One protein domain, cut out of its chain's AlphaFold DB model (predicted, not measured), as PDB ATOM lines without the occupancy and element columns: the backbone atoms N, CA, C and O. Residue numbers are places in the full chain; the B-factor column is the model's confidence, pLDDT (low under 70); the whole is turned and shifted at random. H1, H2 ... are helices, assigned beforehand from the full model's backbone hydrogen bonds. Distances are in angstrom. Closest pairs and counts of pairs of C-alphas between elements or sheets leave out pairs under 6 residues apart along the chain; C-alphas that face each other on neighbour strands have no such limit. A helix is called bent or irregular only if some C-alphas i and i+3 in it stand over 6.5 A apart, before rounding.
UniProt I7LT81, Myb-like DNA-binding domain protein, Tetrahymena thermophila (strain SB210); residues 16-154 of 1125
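This is residues 16 to 154 of the 1125 residues of the protein "Myb-like DNA-binding domain protein" of Tetrahymena thermophila (strain SB210) (UniProt I7LT81). One long helix, H1, makes the longest axis and runs along one side of a group of shorter helices, its first turns reaching past them; H3 runs back beside it, H4 lies near the middle and crosses H3 steeply, and H5 and H6, set nearly at right angles to each other, lie on the side of H4 away from H3. At the far end of H1 the short H2 leads into a long loop, residues 52 to 73, on the outside of the body. The printed part has 139 residues, with six named helices, H1 to H6 in order along the chain, and no named strand; the class is all helix. The whole is compact, with a radius of gyration of the C-alphas of 15.7 A, yet elongated, with spans of 54 by 32 by 29 A.

H1, residues 17 to 45, touches H3, residues 74 to 89, with its residues 25 to 32 alone; the closest C-alphas are those of Thr 32 and Gln 85, 6.8 A apart. Their lines stand at a shallow tilt of 11 degrees, and they run opposite ways. H4, residues 100 to 117, is the hub, touching three helices. It touches H3 with its residues 101 to 108 alone, the C-alphas of Thr 80 and Asp 101 coming closest at 5.9 A, at a steep tilt of 46 degrees, opposite ways. H5, residues 126 to 133, and H4 only just touch, with 3 pairs of C-alphas within 8 A, the closest those of Leu 109 and Leu 132 at 6.8 A; the tilt is steep, 52 degrees, opposite ways. H6, residues 141 to 149, and H4 also only just touch, with 3 pairs; their closest C-alphas, of Met 106 and Phe 144, are 7.8 A apart, and the lines are about perpendicular at 89 degrees. H5 and H6 touch, about perpendicular at 81 degrees, with the C-alphas of Asp 130 and Gly 141 closest at 3.8 A. The helix packing is mostly crossed: of 5 touching pairs with a tilt, 1 is shallow. H2, residues 47 to 51, is close to H1 but not clearly touching it, the C-alphas of Ala 43 and Val 50 being 6.2 A apart. H1 is near H4 and near H5, while H1 and H6 are apart, as are H3 and H5, and H3 and H6. Every O i to N i+4 pair is within hydrogen-bond range in H3, H4, H5 and H6; in H1 24 of 25 are, and in H2 0 of 1, where 2 of 2 O i to N i+3 pairs are within range.

H1 begins at C-alpha 17, (231.529, 213.613, 319.715), and ends at C-alpha 45, (262.361, 223.849, 291.814), 42.8 A away. H2, residues 47 to 51, is neither bent nor irregular, but only just: C-alphas 48 and 51 are 6.0 A apart. H3, residues 74 to 89, is 22.4 A long and H4, residues 100 to 117, 25.8 A. H5, residues 126 to 133, is 11.0 A long. H6, residues 141 to 149, is 11.9 A long and ends at C-alpha 149, (264.747, 236.776, 313.757).

The C-alphas farthest apart are those of Asp 16 and Asp 61, 54.8 A. The printed part has no cut. The link from H1 to H2 is tight and that from H2 to H3 is long, with 22 residues, among them 54 to 55, which pair antiparallel with residues 71 to 72; the other links are short. The mean pLDDT of the printed part is 84.1, and residues 16 to 21, 92 to 96 and 154 are under 70.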
ATOM      1  N   ASP A  16     228.043 213.509 316.379       48.97
ATOM      2  CA  ASP A  16     228.579 212.672 317.443       48.97
ATOM      3  C   ASP A  16     229.945 213.209 317.895       48.97
ATOM      4  O   ASP A  16     230.729 213.745 317.111       48.97
ATOM      5  N   SER A  17     230.272 213.066 319.177       54.62
ATOM      6  CA  SER A  17     231.529 213.613 319.715       54.62
ATOM      7  C   SER A  17     232.781 212.985 319.084       54.62
ATOM      8  O   SER A  17     233.855 213.580 319.141       54.62
ATOM      9  N   ASN A  18     232.628 211.822 318.442       55.41
ATOM     10  CA  ASN A  18     233.644 211.187 317.602       55.41
ATOM     11  C   ASN A  18     233.690 211.787 316.183       55.41
ATOM     12  O   ASN A  18     234.772 212.010 315.658       55.41
ATOM     13  N   GLU A  19     232.534 212.118 315.602       58.78
ATOM     14  CA  GLU A  19     232.382 212.672 314.246       58.78
ATOM     15  C   GLU A  19     233.108 214.023 314.112       58.78
ATOM     16  O   GLU A  19     233.864 214.237 313.167       58.78
ATOM     17  N   ILE A  20     232.999 214.881 315.134       61.38
ATOM     18  CA  ILE A  20     233.747 216.151 315.234       61.38
ATOM     19  C   ILE A  20     235.266 215.908 315.344       61.38
ATOM     20  O   ILE A  20     236.070 216.661 314.793       61.38
ATOM     21  N   ILE A  21     235.688 214.860 316.062       64.25
ATOM     22  CA  ILE A  21     237.111 214.512 316.218       64.25
ATOM     23  C   ILE A  21     237.686 213.995 314.895       64.25
ATOM     24  O   ILE A  21     238.817 214.348 314.553       64.25
ATOM     25  N   ASP A  22     236.920 213.195 314.156       71.00
ATOM     26  CA  ASP A  22     237.306 212.667 312.850       71.00
ATOM     27  C   ASP A  22     237.345 213.774 311.780       71.00
ATOM     28  O   ASP A  22     238.300 213.819 311.002       71.00
ATOM     29  N   GLU A  23     236.413 214.735 311.801       77.62
ATOM     30  CA  GLU A  23     236.448 215.931 310.941       77.62
ATOM     31  C   GLU A  23     237.698 216.791 311.209       77.62
ATOM     32  O   GLU A  23     238.444 217.101 310.275       77.62
ATOM     33  N   GLU A  24     238.027 217.088 312.476       79.06
ATOM     34  CA  GLU A  24     239.285 217.777 312.807       79.06
ATOM     35  C   GLU A  24     240.531 216.955 312.394       79.06
ATOM     36  O   GLU A  24     241.587 217.517 312.089       79.06
ATOM     37  N   ILE A  25     240.480 215.618 312.462       79.00
ATOM     38  CA  ILE A  25     241.583 214.749 312.022       79.00
ATOM     39  C   ILE A  25     241.756 214.835 310.502       79.00
ATOM     40  O   ILE A  25     242.896 214.888 310.037       79.00
ATOM     41  N   GLU A  26     240.668 214.890 309.737       83.19
ATOM     42  CA  GLU A  26     240.710 215.008 308.280       83.19
ATOM     43  C   GLU A  26     241.198 216.394 307.831       83.19
ATOM     44  O   GLU A  26     242.095 216.472 306.991       83.19
ATOM     45  N   GLU A  27     240.742 217.481 308.463       84.56
ATOM     46  CA  GLU A  27     241.294 218.831 308.244       84.56
ATOM     47  C   GLU A  27     242.816 218.845 308.498       84.56
ATOM     48  O   GLU A  27     243.604 219.344 307.686       84.56
ATOM     49  N   ARG A  28     243.265 218.208 309.591       83.25
ATOM     50  CA  ARG A  28     244.693 218.083 309.915       83.25
ATOM     51  C   ARG A  28     245.481 217.279 308.875       83.25
ATOM     52  O   ARG A  28     246.644 217.623 308.641       83.25
ATOM     53  N   LYS A  29     244.897 216.253 308.244       86.06
ATOM     54  CA  LYS A  29     245.516 215.536 307.109       86.06
ATOM     55  C   LYS A  29     245.618 216.438 305.883       86.06
ATOM     56  O   LYS A  29     246.711 216.568 305.343       86.06
ATOM     57  N   GLN A  30     244.538 217.118 305.500       87.88
ATOM     58  CA  GLN A  30     244.509 217.981 304.313       87.88
ATOM     59  C   GLN A  30     245.538 219.119 304.405       87.88
ATOM     60  O   GLN A  30     246.306 219.328 303.468       87.88
ATOM     61  N   ILE A  31     245.642 219.793 305.555       86.88
ATOM     62  CA  ILE A  31     246.670 220.824 305.804       86.88
ATOM     63  C   ILE A  31     248.088 220.228 305.726       86.88
ATOM     64  O   ILE A  31     249.007 220.859 305.200       86.88
ATOM     65  N   THR A  32     248.275 219.004 306.225       87.56
ATOM     66  CA  THR A  32     249.559 218.283 306.179       87.56
ATOM     67  C   THR A  32     249.956 217.901 304.748       87.56
ATOM     68  O   THR A  32     251.119 218.050 304.371       87.56
ATOM     69  N   GLU A  33     249.007 217.440 303.935       89.25
ATOM     70  CA  GLU A  33     249.226 217.027 302.547       89.25
ATOM     71  C   GLU A  33     249.433 218.224 301.607       89.25
ATOM     72  O   GLU A  33     250.329 218.196 300.763       89.25
ATOM     73  N   GLN A  34     248.704 219.325 301.812       90.19
ATOM     74  CA  GLN A  34     248.964 220.592 301.120       90.19
ATOM     75  C   GLN A  34     250.374 221.116 301.430       90.19
ATOM     76  O   GLN A  34     251.118 221.453 300.509       90.19
ATOM     77  N   ALA A  35     250.784 221.109 302.705       90.31
ATOM     78  CA  ALA A  35     252.144 221.482 303.091       90.31
ATOM     79  C   ALA A  35     253.206 220.540 302.491       90.31
ATOM     80  O   ALA A  35     254.289 221.005 302.133       90.31
ATOM     81  N   LYS A  36     252.896 219.240 302.334       90.12
ATOM     82  CA  LYS A  36     253.763 218.279 301.629       90.12
ATOM     83  C   LYS A  36     253.968 218.689 300.184       90.12
ATOM     84  O   LYS A  36     255.103 218.792 299.739       90.12
ATOM     85  N   LYS A  37     252.870 218.935 299.468       91.69
ATOM     86  CA  LYS A  37     252.893 219.270 298.047       91.69
ATOM     87  C   LYS A  37     253.756 220.507 297.784       91.69
ATOM     88  O   LYS A  37     254.641 220.438 296.943       91.69
ATOM     89  N   VAL A  38     253.576 221.579 298.558       92.94
ATOM     90  CA  VAL A  38     254.371 222.815 298.409       92.94
ATOM     91  C   VAL A  38     255.853 222.597 298.765       92.94
ATOM     92  O   VAL A  38     256.726 223.199 298.145       92.94
ATOM     93  N   PHE A  39     256.164 221.724 299.731       91.88
ATOM     94  CA  PHE A  39     257.548 221.355 300.057       91.88
ATOM     95  C   PHE A  39     258.210 220.519 298.945       91.88
ATOM     96  O   PHE A  39     259.336 220.818 298.549       91.88
ATOM     97  N   ASP A  40     257.512 219.511 298.415       90.00
ATOM     98  CA  ASP A  40     257.995 218.659 297.322       90.00
ATOM     99  C   ASP A  40     258.140 219.458 296.005       90.00
ATOM    100  O   ASP A  40     259.110 219.268 295.273       90.00
ATOM    101  N   GLU A  41     257.231 220.402 295.724       92.19
ATOM    102  CA  GLU A  41     257.311 221.327 294.581       92.19
ATOM    103  C   GLU A  41     258.530 222.262 294.682       92.19
ATOM    104  O   GLU A  41     259.269 222.408 293.709       92.19
ATOM    105  N   PHE A  42     258.810 222.829 295.862       91.06
ATOM    106  CA  PHE A  42     260.012 223.644 296.089       91.06
ATOM    107  C   PHE A  42     261.307 222.819 296.004       91.06
ATOM    108  O   PHE A  42     262.296 223.261 295.419       91.06
ATOM    109  N   ALA A  43     261.309 221.584 296.515       89.19
ATOM    110  CA  ALA A  43     262.438 220.669 296.351       89.19
ATOM    111  C   ALA A  43     262.713 220.331 294.870       89.19
ATOM    112  O   ALA A  43     263.871 220.183 294.480       89.19
ATOM    113  N   LEU A  44     261.667 220.263 294.036       90.19
ATOM    114  CA  LEU A  44     261.783 220.090 292.587       90.19
ATOM    115  C   LEU A  44     262.321 221.355 291.889       90.19
ATOM    116  O   LEU A  44     263.148 221.246 290.983       90.19
ATOM    117  N   GLU A  45     261.891 222.546 292.321       91.56
ATOM    118  CA  GLU A  45     262.361 223.849 291.814       91.56
ATOM    119  C   GLU A  45     263.879 224.023 292.008       91.56
ATOM    120  O   GLU A  45     264.580 224.450 291.086       91.56
ATOM    121  N   LEU A  46     264.398 223.594 293.167       89.00
ATOM    122  CA  LEU A  46     265.825 223.610 293.511       89.00
ATOM    123  C   LEU A  46     266.695 222.690 292.629       89.00
ATOM    124  O   LEU A  46     267.904 222.912 292.537       89.00
ATOM    125  N   LYS A  47     266.121 221.676 291.963       87.56
ATOM    126  CA  LYS A  47     266.835 220.717 291.090       87.56
ATOM    127  C   LYS A  47     268.101 220.160 291.769       87.56
ATOM    128  O   LYS A  47     268.042 219.680 292.895       87.56
ATOM    129  N   GLU A  48     269.257 220.219 291.108       83.06
ATOM    130  CA  GLU A  48     270.525 219.678 291.615       83.06
ATOM    131  C   GLU A  48     271.001 220.377 292.903       83.06
ATOM    132  O   GLU A  48     271.511 219.699 293.801       83.06
ATOM    133  N   LYS A  49     270.726 221.687 293.060       83.25
ATOM    134  CA  LYS A  49     271.048 222.455 294.279       83.25
ATOM    135  C   LYS A  49     270.366 221.906 295.533       83.25
ATOM    136  O   LYS A  49     270.819 222.207 296.637       83.25
ATOM    137  N   VAL A  50     269.302 221.102 295.416       87.69
ATOM    138  CA  VAL A  50     268.634 220.508 296.587       87.69
ATOM    139  C   VAL A  50     269.587 219.611 297.390       87.69
ATOM    140  O   VAL A  50     269.529 219.594 298.617       87.69
ATOM    141  N   ASN A  51     270.513 218.923 296.713       84.81
ATOM    142  CA  ASN A  51     271.399 217.923 297.317       84.81
ATOM    143  C   ASN A  51     272.640 218.521 298.000       84.81
ATOM    144  O   ASN A  51     273.262 217.861 298.832       84.81
ATOM    145  N   GLU A  52     273.008 219.758 297.672       88.31
ATOM    146  CA  GLU A  52     274.138 220.455 298.290       88.31
ATOM    147  C   GLU A  52     273.848 220.738 299.775       88.31
ATOM    148  O   GLU A  52     272.889 221.444 300.114       88.31
ATOM    149  N   ALA A  53     274.697 220.219 300.664       87.81
ATOM    150  CA  ALA A  53     274.539 220.376 302.105       87.81
ATOM    151  C   ALA A  53     274.663 221.845 302.550       87.81
ATOM    152  O   ALA A  53     275.611 222.544 302.197       87.81
ATOM    153  N   VAL A  54     273.729 222.299 303.387       89.00
ATOM    154  CA  VAL A  54     273.761 223.635 303.994       89.00
ATOM    155  C   VAL A  54     274.732 223.627 305.174       89.00
ATOM    156  O   VAL A  54     274.435 223.011 306.196       89.00
ATOM    157  N   ASP A  55     275.870 224.316 305.064       88.06
ATOM    158  CA  ASP A  55     276.817 224.470 306.175       88.06
ATOM    159  C   ASP A  55     276.407 225.588 307.141       88.06
ATOM    160  O   ASP A  55     276.378 226.764 306.788       88.06
ATOM    161  N   LEU A  56     276.114 225.220 308.388       86.44
ATOM    162  CA  LEU A  56     275.681 226.145 309.437       86.44
ATOM    163  C   LEU A  56     276.844 226.812 310.177       86.44
ATOM    164  O   LEU A  56     276.622 227.807 310.872       86.44
ATOM    165  N   GLU A  57     278.060 226.272 310.072       84.25
ATOM    166  CA  GLU A  57     279.245 226.860 310.701       84.25
ATOM    167  C   GLU A  57     279.613 228.185 310.003       84.25
ATOM    168  O   GLU A  57     279.970 229.141 310.686       84.25
ATOM    169  N   SER A  58     279.400 228.296 308.685       84.94
ATOM    170  CA  SER A  58     279.538 229.544 307.913       84.94
ATOM    171  C   SER A  58     278.666 230.707 308.426       84.94
ATOM    172  O   SER A  58     279.130 231.842 308.511       84.94
ATOM    173  N   PHE A  59     277.429 230.435 308.857       84.31
ATOM    174  CA  PHE A  59     276.479 231.444 309.354       84.31
ATOM    175  C   PHE A  59     276.566 231.687 310.869       84.31
ATOM    176  O   PHE A  59     275.781 232.453 311.432       84.31
ATOM    177  N   LYS A  60     277.506 231.039 311.562       82.62
ATOM    178  CA  LYS A  60     277.585 230.982 313.029       82.62
ATOM    179  C   LYS A  60     277.817 232.327 313.709       82.62
ATOM    180  O   LYS A  60     277.355 232.510 314.835       82.62
ATOM    181  N   ASP A  61     278.479 233.271 313.049       79.06
ATOM    182  CA  ASP A  61     278.663 234.627 313.583       79.06
ATOM    183  C   ASP A  61     277.395 235.487 313.428       79.06
ATOM    184  O   ASP A  61     277.105 236.321 314.286       79.06
ATOM    185  N   GLN A  62     276.584 235.227 312.395       79.38
ATOM    186  CA  GLN A  62     275.312 235.913 312.137       79.38
ATOM    187  C   GLN A  62     274.122 235.292 312.890       79.38
ATOM    188  O   GLN A  62     273.202 236.011 313.280       79.38
ATOM    189  N   PHE A  63     274.111 233.974 313.124       84.19
ATOM    190  CA  PHE A  63     272.971 233.231 313.676       84.19
ATOM    191  C   PHE A  63     273.371 232.241 314.779       84.19
ATOM    192  O   PHE A  63     274.383 231.551 314.718       84.19
ATOM    193  N   LYS A  64     272.535 232.156 315.820       82.94
ATOM    194  CA  LYS A  64     272.663 231.207 316.930       82.94
ATOM    195  C   LYS A  64     271.617 230.113 316.811       82.94
ATOM    196  O   LYS A  64     270.632 230.076 317.558       82.94
ATOM    197  N   PHE A  65     271.856 229.206 315.874       84.31
ATOM    198  CA  PHE A  65     271.116 227.956 315.808       84.31
ATOM    199  C   PHE A  65     271.300 227.168 317.118       84.31
ATOM    200  O   PHE A  65     272.337 227.245 317.780       84.31
ATOM    201  N   LYS A  66     270.257 226.440 317.527       77.62
ATOM    202  CA  LYS A  66     270.292 225.556 318.710       77.62
ATOM    203  C   LYS A  66     270.533 224.088 318.362       77.62
ATOM    204  O   LYS A  66     270.667 223.277 319.273       77.62
ATOM    205  N   THR A  67     270.532 223.775 317.070       77.81
ATOM    206  CA  THR A  67     270.721 222.425 316.548       77.81
ATOM    207  C   THR A  67     272.118 221.899 316.862       77.81
ATOM    208  O   THR A  67     273.059 222.665 317.077       77.81
ATOM    209  N   LYS A  68     272.245 220.573 316.898       75.81
ATOM    210  CA  LYS A  68     273.528 219.867 317.055       75.81
ATOM    211  C   LYS A  68     274.202 219.576 315.712       75.81
ATOM    212  O   LYS A  68     275.356 219.152 315.696       75.81
ATOM    213  N   LEU A  69     273.470 219.762 314.615       78.38
ATOM    214  CA  LEU A  69     273.956 219.581 313.255       78.38
ATOM    215  C   LEU A  69     274.959 220.690 312.907       78.38
ATOM    216  O   LEU A  69     274.762 221.847 313.277       78.38
ATOM    217  N   LYS A  70     276.037 220.333 312.201       82.38
ATOM    218  CA  LYS A  70     276.967 221.303 311.592       82.38
ATOM    219  C   LYS A  70     276.573 221.631 310.158       82.38
ATOM    220  O   LYS A  70     276.673 222.772 309.734       82.38
ATOM    221  N   GLN A  71     276.115 220.612 309.445       87.69
ATOM    222  CA  GLN A  71     275.604 220.685 308.087       87.69
ATOM    223  C   GLN A  71     274.201 220.085 308.077       87.69
ATOM    224  O   GLN A  71     273.888 219.263 308.939       87.69
ATOM    225  N   ILE A  72     273.365 220.511 307.137       87.94
ATOM    226  CA  ILE A  72     272.021 219.972 306.931       87.94
ATOM    227  C   ILE A  72     271.875 219.551 305.467       87.94
ATOM    228  O   ILE A  72     271.929 220.392 304.566       87.94
ATOM    229  N   THR A  73     271.652 218.260 305.230       90.00
ATOM    230  CA  THR A  73     271.323 217.704 303.908       90.00
ATOM    231  C   THR A  73     269.812 217.669 303.660       90.00
ATOM    232  O   THR A  73     269.009 217.678 304.597       90.00
ATOM    233  N   PHE A  74     269.398 217.590 302.391       91.12
ATOM    234  CA  PHE A  74     267.981 217.443 302.044       91.12
ATOM    235  C   PHE A  74     267.373 216.133 302.560       91.12
ATOM    236  O   PHE A  74     266.267 216.160 303.092       91.12
ATOM    237  N   GLU A  75     268.089 215.004 302.494       88.56
ATOM    238  CA  GLU A  75     267.544 213.716 302.949       88.56
ATOM    239  C   GLU A  75     267.325 213.697 304.476       88.56
ATOM    240  O   GLU A  75     266.293 213.218 304.949       88.56
ATOM    241  N   GLU A  76     268.212 214.324 305.263       89.31
ATOM    242  CA  GLU A  76     267.970 214.563 306.695       89.31
ATOM    243  C   GLU A  76     266.730 215.436 306.934       89.31
ATOM    244  O   GLU A  76     265.980 215.185 307.880       89.31
ATOM    245  N   ILE A  77     266.488 216.452 306.099       90.94
ATOM    246  CA  ILE A  77     265.329 217.345 306.223       90.94
ATOM    247  C   ILE A  77     264.032 216.669 305.802       90.94
ATOM    248  O   ILE A  77     263.048 216.804 306.520       90.94
ATOM    249  N   LYS A  78     264.031 215.870 304.739       90.00
ATOM    250  CA  LYS A  78     262.906 215.035 304.305       90.00
ATOM    251  C   LYS A  78     262.503 214.034 305.393       90.00
ATOM    252  O   LYS A  78     261.365 214.061 305.860       90.00
ATOM    253  N   LEU A  79     263.465 213.282 305.937       89.69
ATOM    254  CA  LEU A  79     263.253 212.411 307.104       89.69
ATOM    255  C   LEU A  79     262.831 213.196 308.362       89.69
ATOM    256  O   LEU A  79     262.168 212.667 309.251       89.69
ATOM    257  N   THR A  80     263.212 214.468 308.490       89.25
ATOM    258  CA  THR A  80     262.765 215.344 309.586       89.25
ATOM    259  C   THR A  80     261.333 215.831 309.381       89.25
ATOM    260  O   THR A  80     260.560 215.847 310.337       89.25
ATOM    261  N   TRP A  81     260.957 216.147 308.147       91.19
ATOM    262  CA  TRP A  81     259.631 216.583 307.728       91.19
ATOM    263  C   TRP A  81     258.607 215.454 307.920       91.19
ATOM    264  O   TRP A  81     257.608 215.643 308.612       91.19
ATOM    265  N   GLU A  82     258.914 214.233 307.472       88.81
ATOM    266  CA  GLU A  82     258.107 213.027 307.730       88.81
ATOM    267  C   GLU A  82     257.939 212.748 309.235       88.81
ATOM    268  O   GLU A  82     256.831 212.490 309.720       88.81
ATOM    269  N   ARG A  83     259.022 212.867 310.022       87.81
ATOM    270  CA  ARG A  83     258.964 212.750 311.492       87.81
ATOM    271  C   ARG A  83     258.131 213.859 312.138       87.81
ATOM    272  O   ARG A  83     257.571 213.614 313.204       87.81
ATOM    273  N   VAL A  84     258.029 215.050 311.547       86.38
ATOM    274  CA  VAL A  84     257.128 216.116 312.022       86.38
ATOM    275  C   VAL A  84     255.672 215.750 311.739       86.38
ATOM    276  O   VAL A  84     254.870 215.823 312.674       86.38
ATOM    277  N   GLN A  85     255.342 215.260 310.537       83.44
ATOM    278  CA  GLN A  85     253.962 214.897 310.181       83.44
ATOM    279  C   GLN A  85     253.417 213.746 311.008       83.44
ATOM    280  O   GLN A  85     252.360 213.876 311.621       83.44
ATOM    281  N   ASN A  86     254.174 212.657 311.135       83.81
ATOM    282  CA  ASN A  86     253.750 211.512 311.939       83.81
ATOM    283  C   ASN A  86     253.504 211.911 313.410       83.81
ATOM    284  O   ASN A  86     252.599 211.389 314.061       83.81
ATOM    285  N   LYS A  87     254.240 212.906 313.934       83.94
ATOM    286  CA  LYS A  87     254.028 213.500 315.270       83.94
ATOM    287  C   LYS A  87     252.899 214.540 315.341       83.94
ATOM    288  O   LYS A  87     252.591 214.969 316.454       83.94
ATOM    289  N   LEU A  88     252.381 215.042 314.221       78.94
ATOM    290  CA  LEU A  88     251.248 215.977 314.161       78.94
ATOM    291  C   LEU A  88     249.936 215.209 313.981       78.94
ATOM    292  O   LEU A  88     249.012 215.425 314.756       78.94
ATOM    293  N   LEU A  89     249.901 214.245 313.057       79.00
ATOM    294  CA  LEU A  89     248.751 213.364 312.819       79.00
ATOM    295  C   LEU A  89     248.440 212.461 314.027       79.00
ATOM    296  O   LEU A  89     247.279 212.210 314.323       79.00
ATOM    297  N   SER A  90     249.456 212.037 314.790       76.81
ATOM    298  CA  SER A  90     249.263 211.316 316.065       76.81
ATOM    299  C   SER A  90     248.922 212.218 317.264       76.81
ATOM    300  O   SER A  90     248.862 211.741 318.400       76.81
ATOM    301  N   SER A  91     248.733 213.527 317.062       75.81
ATOM    302  CA  SER A  91     248.524 214.486 318.148       75.81
ATOM    303  C   SER A  91     247.060 214.882 318.300       75.81
ATOM    304  O   SER A  91     246.446 215.389 317.370       75.81
ATOM    305  N   LYS A  92     246.528 214.776 319.525       66.81
ATOM    306  CA  LYS A  92     245.173 215.245 319.879       66.81
ATOM    307  C   LYS A  92     244.996 216.778 319.850       66.81
ATOM    308  O   LYS A  92     243.989 217.276 320.337       66.81
ATOM    309  N   SER A  93     245.994 217.543 319.396       62.88
ATOM    310  CA  SER A  93     245.930 219.006 319.285       62.88
ATOM    311  C   SER A  93     247.094 219.557 318.440       62.88
ATOM    312  O   SER A  93     248.225 219.086 318.599       62.88
ATOM    313  N   PRO A  94     246.889 220.583 317.590       62.31
ATOM    314  CA  PRO A  94     247.981 221.243 316.872       62.31
ATOM    315  C   PRO A  94     248.962 221.942 317.833       62.31
ATOM    316  O   PRO A  94     248.586 222.719 318.718       62.31
ATOM    317  N   ARG A  95     250.267 221.693 317.656       66.38
ATOM    318  CA  ARG A  95     251.313 222.222 318.548       66.38
ATOM    319  C   ARG A  95     251.621 223.698 318.272       66.38
ATOM    320  O   ARG A  95     252.307 224.027 317.312       66.38
ATOM    321  N   LYS A  96     251.246 224.577 319.208       65.75
ATOM    322  CA  LYS A  96     251.602 226.016 319.202       65.75
ATOM    323  C   LYS A  96     253.092 226.319 319.464       65.75
ATOM    324  O   LYS A  96     253.507 227.469 319.350       65.75
ATOM    325  N   ASN A  97     253.894 225.315 319.832       80.31
ATOM    326  CA  ASN A  97     255.313 225.468 320.164       80.31
ATOM    327  C   ASN A  97     256.203 224.788 319.117       80.31
ATOM    328  O   ASN A  97     256.131 223.573 318.950       80.31
ATOM    329  N   TRP A  98     257.101 225.567 318.514       86.94
ATOM    330  CA  TRP A  98     258.164 225.100 317.619       86.94
ATOM    331  C   TRP A  98     259.083 224.053 318.273       86.94
ATOM    332  O   TRP A  98     259.800 224.371 319.231       86.94
ATOM    333  N   SER A  99     259.117 222.849 317.707       88.69
ATOM    334  CA  SER A  99     260.089 221.790 318.006       88.69
ATOM    335  C   SER A  99     261.467 222.042 317.371       88.69
ATOM    336  O   SER A  99     261.643 222.957 316.569       88.69
ATOM    337  N   GLU A 100     262.468 221.235 317.745       87.06
ATOM    338  CA  GLU A 100     263.808 221.269 317.129       87.06
ATOM    339  C   GLU A 100     263.772 220.788 315.667       87.06
ATOM    340  O   GLU A 100     264.408 221.398 314.813       87.06
ATOM    341  N   ASP A 101     262.948 219.775 315.365       89.12
ATOM    342  CA  ASP A 101     262.727 219.273 314.003       89.12
ATOM    343  C   ASP A 101     262.156 220.378 313.080       89.12
ATOM    344  O   ASP A 101     262.735 220.668 312.035       89.12
ATOM    345  N   GLU A 102     261.083 221.073 313.494       90.81
ATOM    346  CA  GLU A 102     260.491 222.196 312.734       90.81
ATOM    347  C   GLU A 102     261.471 223.369 312.547       90.81
ATOM    348  O   GLU A 102     261.430 224.058 311.529       90.81
ATOM    349  N   VAL A 103     262.367 223.603 313.512       90.44
ATOM    350  CA  VAL A 103     263.401 224.646 313.410       90.44
ATOM    351  C   VAL A 103     264.495 224.267 312.416       90.44
ATOM    352  O   VAL A 103     264.947 225.142 311.686       90.44
ATOM    353  N   ASN A 104     264.897 222.997 312.341       90.44
ATOM    354  CA  ASN A 104     265.868 222.542 311.342       90.44
ATOM    355  C   ASN A 104     265.303 222.672 309.917       90.44
ATOM    356  O   ASN A 104     266.004 223.174 309.040       90.44
ATOM    357  N   ILE A 105     264.026 222.317 309.710       91.88
ATOM    358  CA  ILE A 105     263.316 222.528 308.433       91.88
ATOM    359  C   ILE A 105     263.300 224.022 308.077       91.88
ATOM    360  O   ILE A 105     263.718 224.397 306.988       91.88
ATOM    361  N   MET A 106     262.897 224.887 309.015       93.19
ATOM    362  CA  MET A 106     262.881 226.343 308.825       93.19
ATOM    363  C   MET A 106     264.266 226.913 308.462       93.19
ATOM    364  O   MET A 106     264.355 227.778 307.598       93.19
ATOM    365  N   ILE A 107     265.345 226.431 309.092       91.50
ATOM    366  CA  ILE A 107     266.722 226.861 308.791       91.50
ATOM    367  C   ILE A 107     267.121 226.472 307.364       91.50
ATOM    368  O   ILE A 107     267.616 227.318 306.623       91.50
ATOM    369  N   TRP A 108     266.887 225.217 306.971       93.12
ATOM    370  CA  TRP A 108     267.215 224.734 305.626       93.12
ATOM    371  C   TRP A 108     266.428 225.482 304.547       93.12
ATOM    372  O   TRP A 108     267.029 225.973 303.595       93.12
ATOM    373  N   LEU A 109     265.113 225.648 304.744       93.56
ATOM    374  CA  LEU A 109     264.232 226.379 303.830       93.56
ATOM    375  C   LEU A 109     264.706 227.817 303.592       93.56
ATOM    376  O   LEU A 109     264.820 228.236 302.446       93.56
ATOM    377  N   VAL A 110     265.016 228.564 304.657       92.25
ATOM    378  CA  VAL A 110     265.457 229.963 304.534       92.25
ATOM    379  C   VAL A 110     266.797 230.075 303.809       92.25
ATOM    380  O   VAL A 110     266.938 230.918 302.924       92.25
ATOM    381  N   ILE A 111     267.770 229.223 304.142       91.44
ATOM    382  CA  ILE A 111     269.104 229.297 303.531       91.44
ATOM    383  C   ILE A 111     269.063 228.839 302.065       91.44
ATOM    384  O   ILE A 111     269.673 229.487 301.218       91.44
ATOM    385  N   LYS A 112     268.300 227.787 301.726       91.19
ATOM    386  CA  LYS A 112     268.130 227.357 300.327       91.19
ATOM    387  C   LYS A 112     267.314 228.337 299.493       91.19
ATOM    388  O   LYS A 112     267.639 228.528 298.327       91.19
ATOM    389  N   TYR A 113     266.324 229.011 300.075       91.38
ATOM    390  CA  TYR A 113     265.620 230.100 299.400       91.38
ATOM    391  C   TYR A 113     266.566 231.265 299.071       91.38
ATOM    392  O   TYR A 113     266.583 231.739 297.938       91.38
ATOM    393  N   ALA A 114     267.396 231.687 300.032       90.50
ATOM    394  CA  ALA A 114     268.385 232.744 299.826       90.50
ATOM    395  C   ALA A 114     269.409 232.389 298.731       90.50
ATOM    396  O   ALA A 114     269.616 233.177 297.811       90.50
ATOM    397  N   ASP A 115     269.984 231.183 298.777       89.25
ATOM    398  CA  ASP A 115     270.945 230.683 297.784       89.25
ATOM    399  C   ASP A 115     270.336 230.480 296.379       89.25
ATOM    400  O   ASP A 115     270.988 230.747 295.366       89.25
ATOM    401  N   PHE A 116     269.083 230.030 296.281       88.56
ATOM    402  CA  PHE A 116     268.413 229.863 294.990       88.56
ATOM    403  C   PHE A 116     268.090 231.214 294.339       88.56
ATOM    404  O   PHE A 116     268.423 231.433 293.176       88.56
ATOM    405  N   TYR A 117     267.523 232.152 295.104       88.44
ATOM    406  CA  TYR A 117     267.195 233.500 294.625       88.44
ATOM    407  C   TYR A 117     268.386 234.478 294.648       88.44
ATOM    408  O   TYR A 117     268.218 235.642 294.291       88.44
ATOM    409  N   SER A 118     269.582 234.026 295.049       87.94
ATOM    410  CA  SER A 118     270.802 234.843 295.205       87.94
ATOM    411  C   SER A 118     270.606 236.110 296.059       87.94
ATOM    412  O   SER A 118     271.215 237.148 295.794       87.94
ATOM    413  N   LYS A 119     269.743 236.035 297.083       86.88
ATOM    414  CA  LYS A 119     269.486 237.121 298.045       86.88
ATOM    415  C   LYS A 119     270.376 236.970 299.277       86.88
ATOM    416  O   LYS A 119     270.653 235.852 299.705       86.88
ATOM    417  N   ASP A 120     270.751 238.085 299.907       84.19
ATOM    418  CA  ASP A 120     271.303 238.029 301.263       84.19
ATOM    419  C   ASP A 120     270.216 237.530 302.235       84.19
ATOM    420  O   ASP A 120     269.048 237.923 302.171       84.19
ATOM    421  N   ILE A 121     270.613 236.663 303.164       83.25
ATOM    422  CA  ILE A 121     269.776 236.129 304.241       83.25
ATOM    423  C   ILE A 121     269.263 237.245 305.174       83.25
ATOM    424  O   ILE A 121     268.230 237.087 305.835       83.25
ATOM    425  N   GLU A 122     269.955 238.384 305.236       76.38
ATOM    426  CA  GLU A 122     269.517 239.582 305.954       76.38
ATOM    427  C   GLU A 122     268.471 240.420 305.195       76.38
ATOM    428  O   GLU A 122     267.760 241.197 305.836       76.38
ATOM    429  N   GLU A 123     268.338 240.246 303.874       79.12
ATOM    430  CA  GLU A 123     267.470 241.046 302.989       79.12
ATOM    431  C   GLU A 123     266.203 240.304 302.516       79.12
ATOM    432  O   GLU A 123     265.455 240.808 301.678       79.12
ATOM    433  N   ILE A 124     265.917 239.127 303.079       83.44
ATOM    434  CA  ILE A 124     264.696 238.361 302.789       83.44
ATOM    435  C   ILE A 124     263.447 239.172 303.172       83.44
ATOM    436  O   ILE A 124     263.267 239.576 304.324       83.44
ATOM    437  N   GLU A 125     262.575 239.386 302.189       80.94
ATOM    438  CA  GLU A 125     261.346 240.175 302.306       80.94
ATOM    439  C   GLU A 125     260.242 239.444 303.086       80.94
ATOM    440  O   GLU A 125     260.212 238.216 303.174       80.94
ATOM    441  N   ASP A 126     259.289 240.204 303.633       80.31
ATOM    442  CA  ASP A 126     258.227 239.660 304.489       80.31
ATOM    443  C   ASP A 126     257.348 238.619 303.766       80.31
ATOM    444  O   ASP A 126     257.050 237.570 304.336       80.31
ATOM    445  N   GLU A 127     257.022 238.850 302.490       82.88
ATOM    446  CA  GLU A 127     256.231 237.934 301.653       82.88
ATOM    447  C   GLU A 127     256.944 236.591 301.389       82.88
ATOM    448  O   GLU A 127     256.300 235.545 301.247       82.88
ATOM    449  N   CYS A 128     258.281 236.569 301.397       86.69
ATOM    450  CA  CYS A 128     259.047 235.327 301.300       86.69
ATOM    451  C   CYS A 128     258.766 234.416 302.508       86.69
ATOM    452  O   CYS A 128     258.620 233.203 302.346       86.69
ATOM    453  N   PHE A 129     258.628 234.978 303.715       90.00
ATOM    454  CA  PHE A 129     258.352 234.196 304.925       90.00
ATOM    455  C   PHE A 129     256.934 233.608 304.949       90.00
ATOM    456  O   PHE A 129     256.766 232.497 305.450       90.00
ATOM    457  N   ASP A 130     255.931 234.282 304.378       88.88
ATOM    458  CA  ASP A 130     254.583 233.712 304.216       88.88
ATOM    459  C   ASP A 130     254.566 232.529 303.238       88.88
ATOM    460  O   ASP A 130     253.833 231.562 303.447       88.88
ATOM    461  N   ASN A 131     255.398 232.554 302.194       89.38
ATOM    462  CA  ASN A 131     255.523 231.435 301.260       89.38
ATOM    463  C   ASN A 131     256.301 230.250 301.859       89.38
ATOM    464  O   ASN A 131     255.832 229.116 301.773       89.38
ATOM    465  N   LEU A 132     257.417 230.498 302.552       91.75
ATOM    466  CA  LEU A 132     258.179 229.446 303.242       91.75
ATOM    467  C   LEU A 132     257.416 228.831 304.431       91.75
ATOM    468  O   LEU A 132     257.599 227.651 304.736       91.75
ATOM    469  N   ALA A 133     256.525 229.582 305.087       92.06
ATOM    470  CA  ALA A 133     255.704 229.056 306.177       92.06
ATOM    471  C   ALA A 133     254.717 227.969 305.725       92.06
ATOM    472  O   ALA A 133     254.500 227.018 306.474       92.06
ATOM    473  N   LYS A 134     254.186 228.045 304.495       91.31
ATOM    474  CA  LYS A 134     253.240 227.054 303.933       91.31
ATOM    475  C   LYS A 134     253.823 225.635 303.868       91.31
ATOM    476  O   LYS A 134     253.076 224.667 303.934       91.31
ATOM    477  N   MET A 135     255.150 225.510 303.794       91.19
ATOM    478  CA  MET A 135     255.876 224.230 303.751       91.19
ATOM    479  C   MET A 135     255.990 223.545 305.128       91.19
ATOM    480  O   MET A 135     256.399 222.384 305.214       91.19
ATOM    481  N   ILE A 136     255.644 224.242 306.221       89.69
ATOM    482  CA  ILE A 136     255.637 223.705 307.589       89.69
ATOM    483  C   ILE A 136     254.199 223.768 308.133       89.69
ATOM    484  O   ILE A 136     253.721 224.854 308.463       89.69
ATOM    485  N   PRO A 137     253.497 222.633 308.293       86.38
ATOM    486  CA  PRO A 137     252.083 222.664 308.649       86.38
ATOM    487  C   PRO A 137     251.805 223.344 309.998       86.38
ATOM    488  O   PRO A 137     252.590 223.283 310.958       86.38
ATOM    489  N   PHE A 138     250.652 224.014 310.051       84.88
ATOM    490  CA  PHE A 138     250.198 224.847 311.170       84.88
ATOM    491  C   PHE A 138     251.212 225.942 311.567       84.88
ATOM    492  O   PHE A 138     251.434 226.170 312.762       84.88
ATOM    493  N   LYS A 139     251.859 226.586 310.584       87.81
ATOM    494  CA  LYS A 139     252.672 227.806 310.747       87.81
ATOM    495  C   LYS A 139     252.176 228.919 309.828       87.81
ATOM    496  O   LYS A 139     251.624 228.668 308.764       87.81
ATOM    497  N   ASP A 140     252.417 230.143 310.266       87.75
ATOM    498  CA  ASP A 140     252.131 231.395 309.572       87.75
ATOM    499  C   ASP A 140     253.438 232.183 309.374       87.75
ATOM    500  O   ASP A 140     254.367 232.050 310.183       87.75
ATOM    501  N   GLY A 141     253.529 233.018 308.333       88.38
ATOM    502  CA  GLY A 141     254.750 233.775 308.039       88.38
ATOM    503  C   GLY A 141     255.153 234.725 309.164       88.38
ATOM    504  O   GLY A 141     256.343 234.932 309.396       88.38
ATOM    505  N   VAL A 142     254.197 235.217 309.960       84.94
ATOM    506  CA  VAL A 142     254.484 236.077 311.113       84.94
ATOM    507  C   VAL A 142     255.185 235.287 312.226       84.94
ATOM    508  O   VAL A 142     256.206 235.753 312.737       84.94
ATOM    509  N   THR A 143     254.729 234.093 312.616       85.94
ATOM    510  CA  THR A 143     255.456 233.275 313.606       85.94
ATOM    511  C   THR A 143     256.744 232.678 313.048       85.94
ATOM    512  O   THR A 143     257.702 232.555 313.813       85.94
ATOM    513  N   PHE A 144     256.818 232.394 311.745       90.50
ATOM    514  CA  PHE A 144     258.036 231.975 311.041       90.50
ATOM    515  C   PHE A 144     259.099 233.088 311.061       90.50
ATOM    516  O   PHE A 144     260.186 232.883 311.600       90.50
ATOM    517  N   LYS A 145     258.775 234.306 310.605       87.50
ATOM    518  CA  LYS A 145     259.652 235.492 310.646       87.50
ATOM    519  C   LYS A 145     260.129 235.796 312.068       87.50
ATOM    520  O   LYS A 145     261.329 235.934 312.304       87.50
ATOM    521  N   HIS A 146     259.227 235.817 313.055       83.44
ATOM    522  CA  HIS A 146     259.617 236.004 314.462       83.44
ATOM    523  C   HIS A 146     260.526 234.882 314.985       83.44
ATOM    524  O   HIS A 146     261.358 235.129 315.862       83.44
ATOM    525  N   LYS A 147     260.374 233.645 314.496       86.94
ATOM    526  CA  LYS A 147     261.218 232.506 314.872       86.94
ATOM    527  C   LYS A 147     262.599 232.581 314.216       86.94
ATOM    528  O   LYS A 147     263.583 232.278 314.892       86.94
ATOM    529  N   TRP A 148     262.671 233.039 312.969       88.31
ATOM    530  CA  TRP A 148     263.911 233.324 312.251       88.31
ATOM    531  C   TRP A 148     264.718 234.431 312.945       88.31
ATOM    532  O   TRP A 148     265.823 234.191 313.437       88.31
ATOM    533  N   LEU A 149     264.117 235.613 313.117       83.12
ATOM    534  CA  LEU A 149     264.747 236.776 313.757       83.12
ATOM    535  C   LEU A 149     265.192 236.497 315.203       83.12
ATOM    536  O   LEU A 149     266.228 236.996 315.641       83.12
ATOM    537  N   GLN A 150     264.482 235.624 315.931       81.44
ATOM    538  CA  GLN A 150     264.890 235.162 317.265       81.44
ATOM    539  C   GLN A 150     266.272 234.499 317.313       81.44
ATOM    540  O   GLN A 150     266.885 234.508 318.389       81.44
ATOM    541  N   MET A 151     266.743 233.913 316.208       84.69
ATOM    542  CA  MET A 151     268.035 233.228 316.124       84.69
ATOM    543  C   MET A 151     269.183 234.154 315.717       84.69
ATOM    544  O   MET A 151     270.325 233.832 316.037       84.69
ATOM    545  N   LYS A 152     268.919 235.301 315.077       81.00
ATOM    546  CA  LYS A 152     269.965 236.239 314.641       81.00
ATOM    547  C   LYS A 152     270.807 236.722 315.833       81.00
ATOM    548  O   LYS A 152     270.270 237.167 316.855       81.00
ATOM    549  N   GLN A 153     272.131 236.645 315.719       71.62
ATOM    550  CA  GLN A 153     273.110 237.121 316.705       71.62
ATOM    551  C   GLN A 153     273.302 238.633 316.605       71.62
ATOM    552  O   GLN A 153     274.417 239.142 316.527       71.62
ATOM    553  N   ILE A 154     272.199 239.380 316.669       66.62
ATOM    554  CA  ILE A 154     272.280 240.828 316.813       66.62
ATOM    555  C   ILE A 154     273.046 241.117 318.108       66.62
ATOM    556  O   ILE A 154     272.582 240.777 319.205       66.62
TER     557      ILE A 154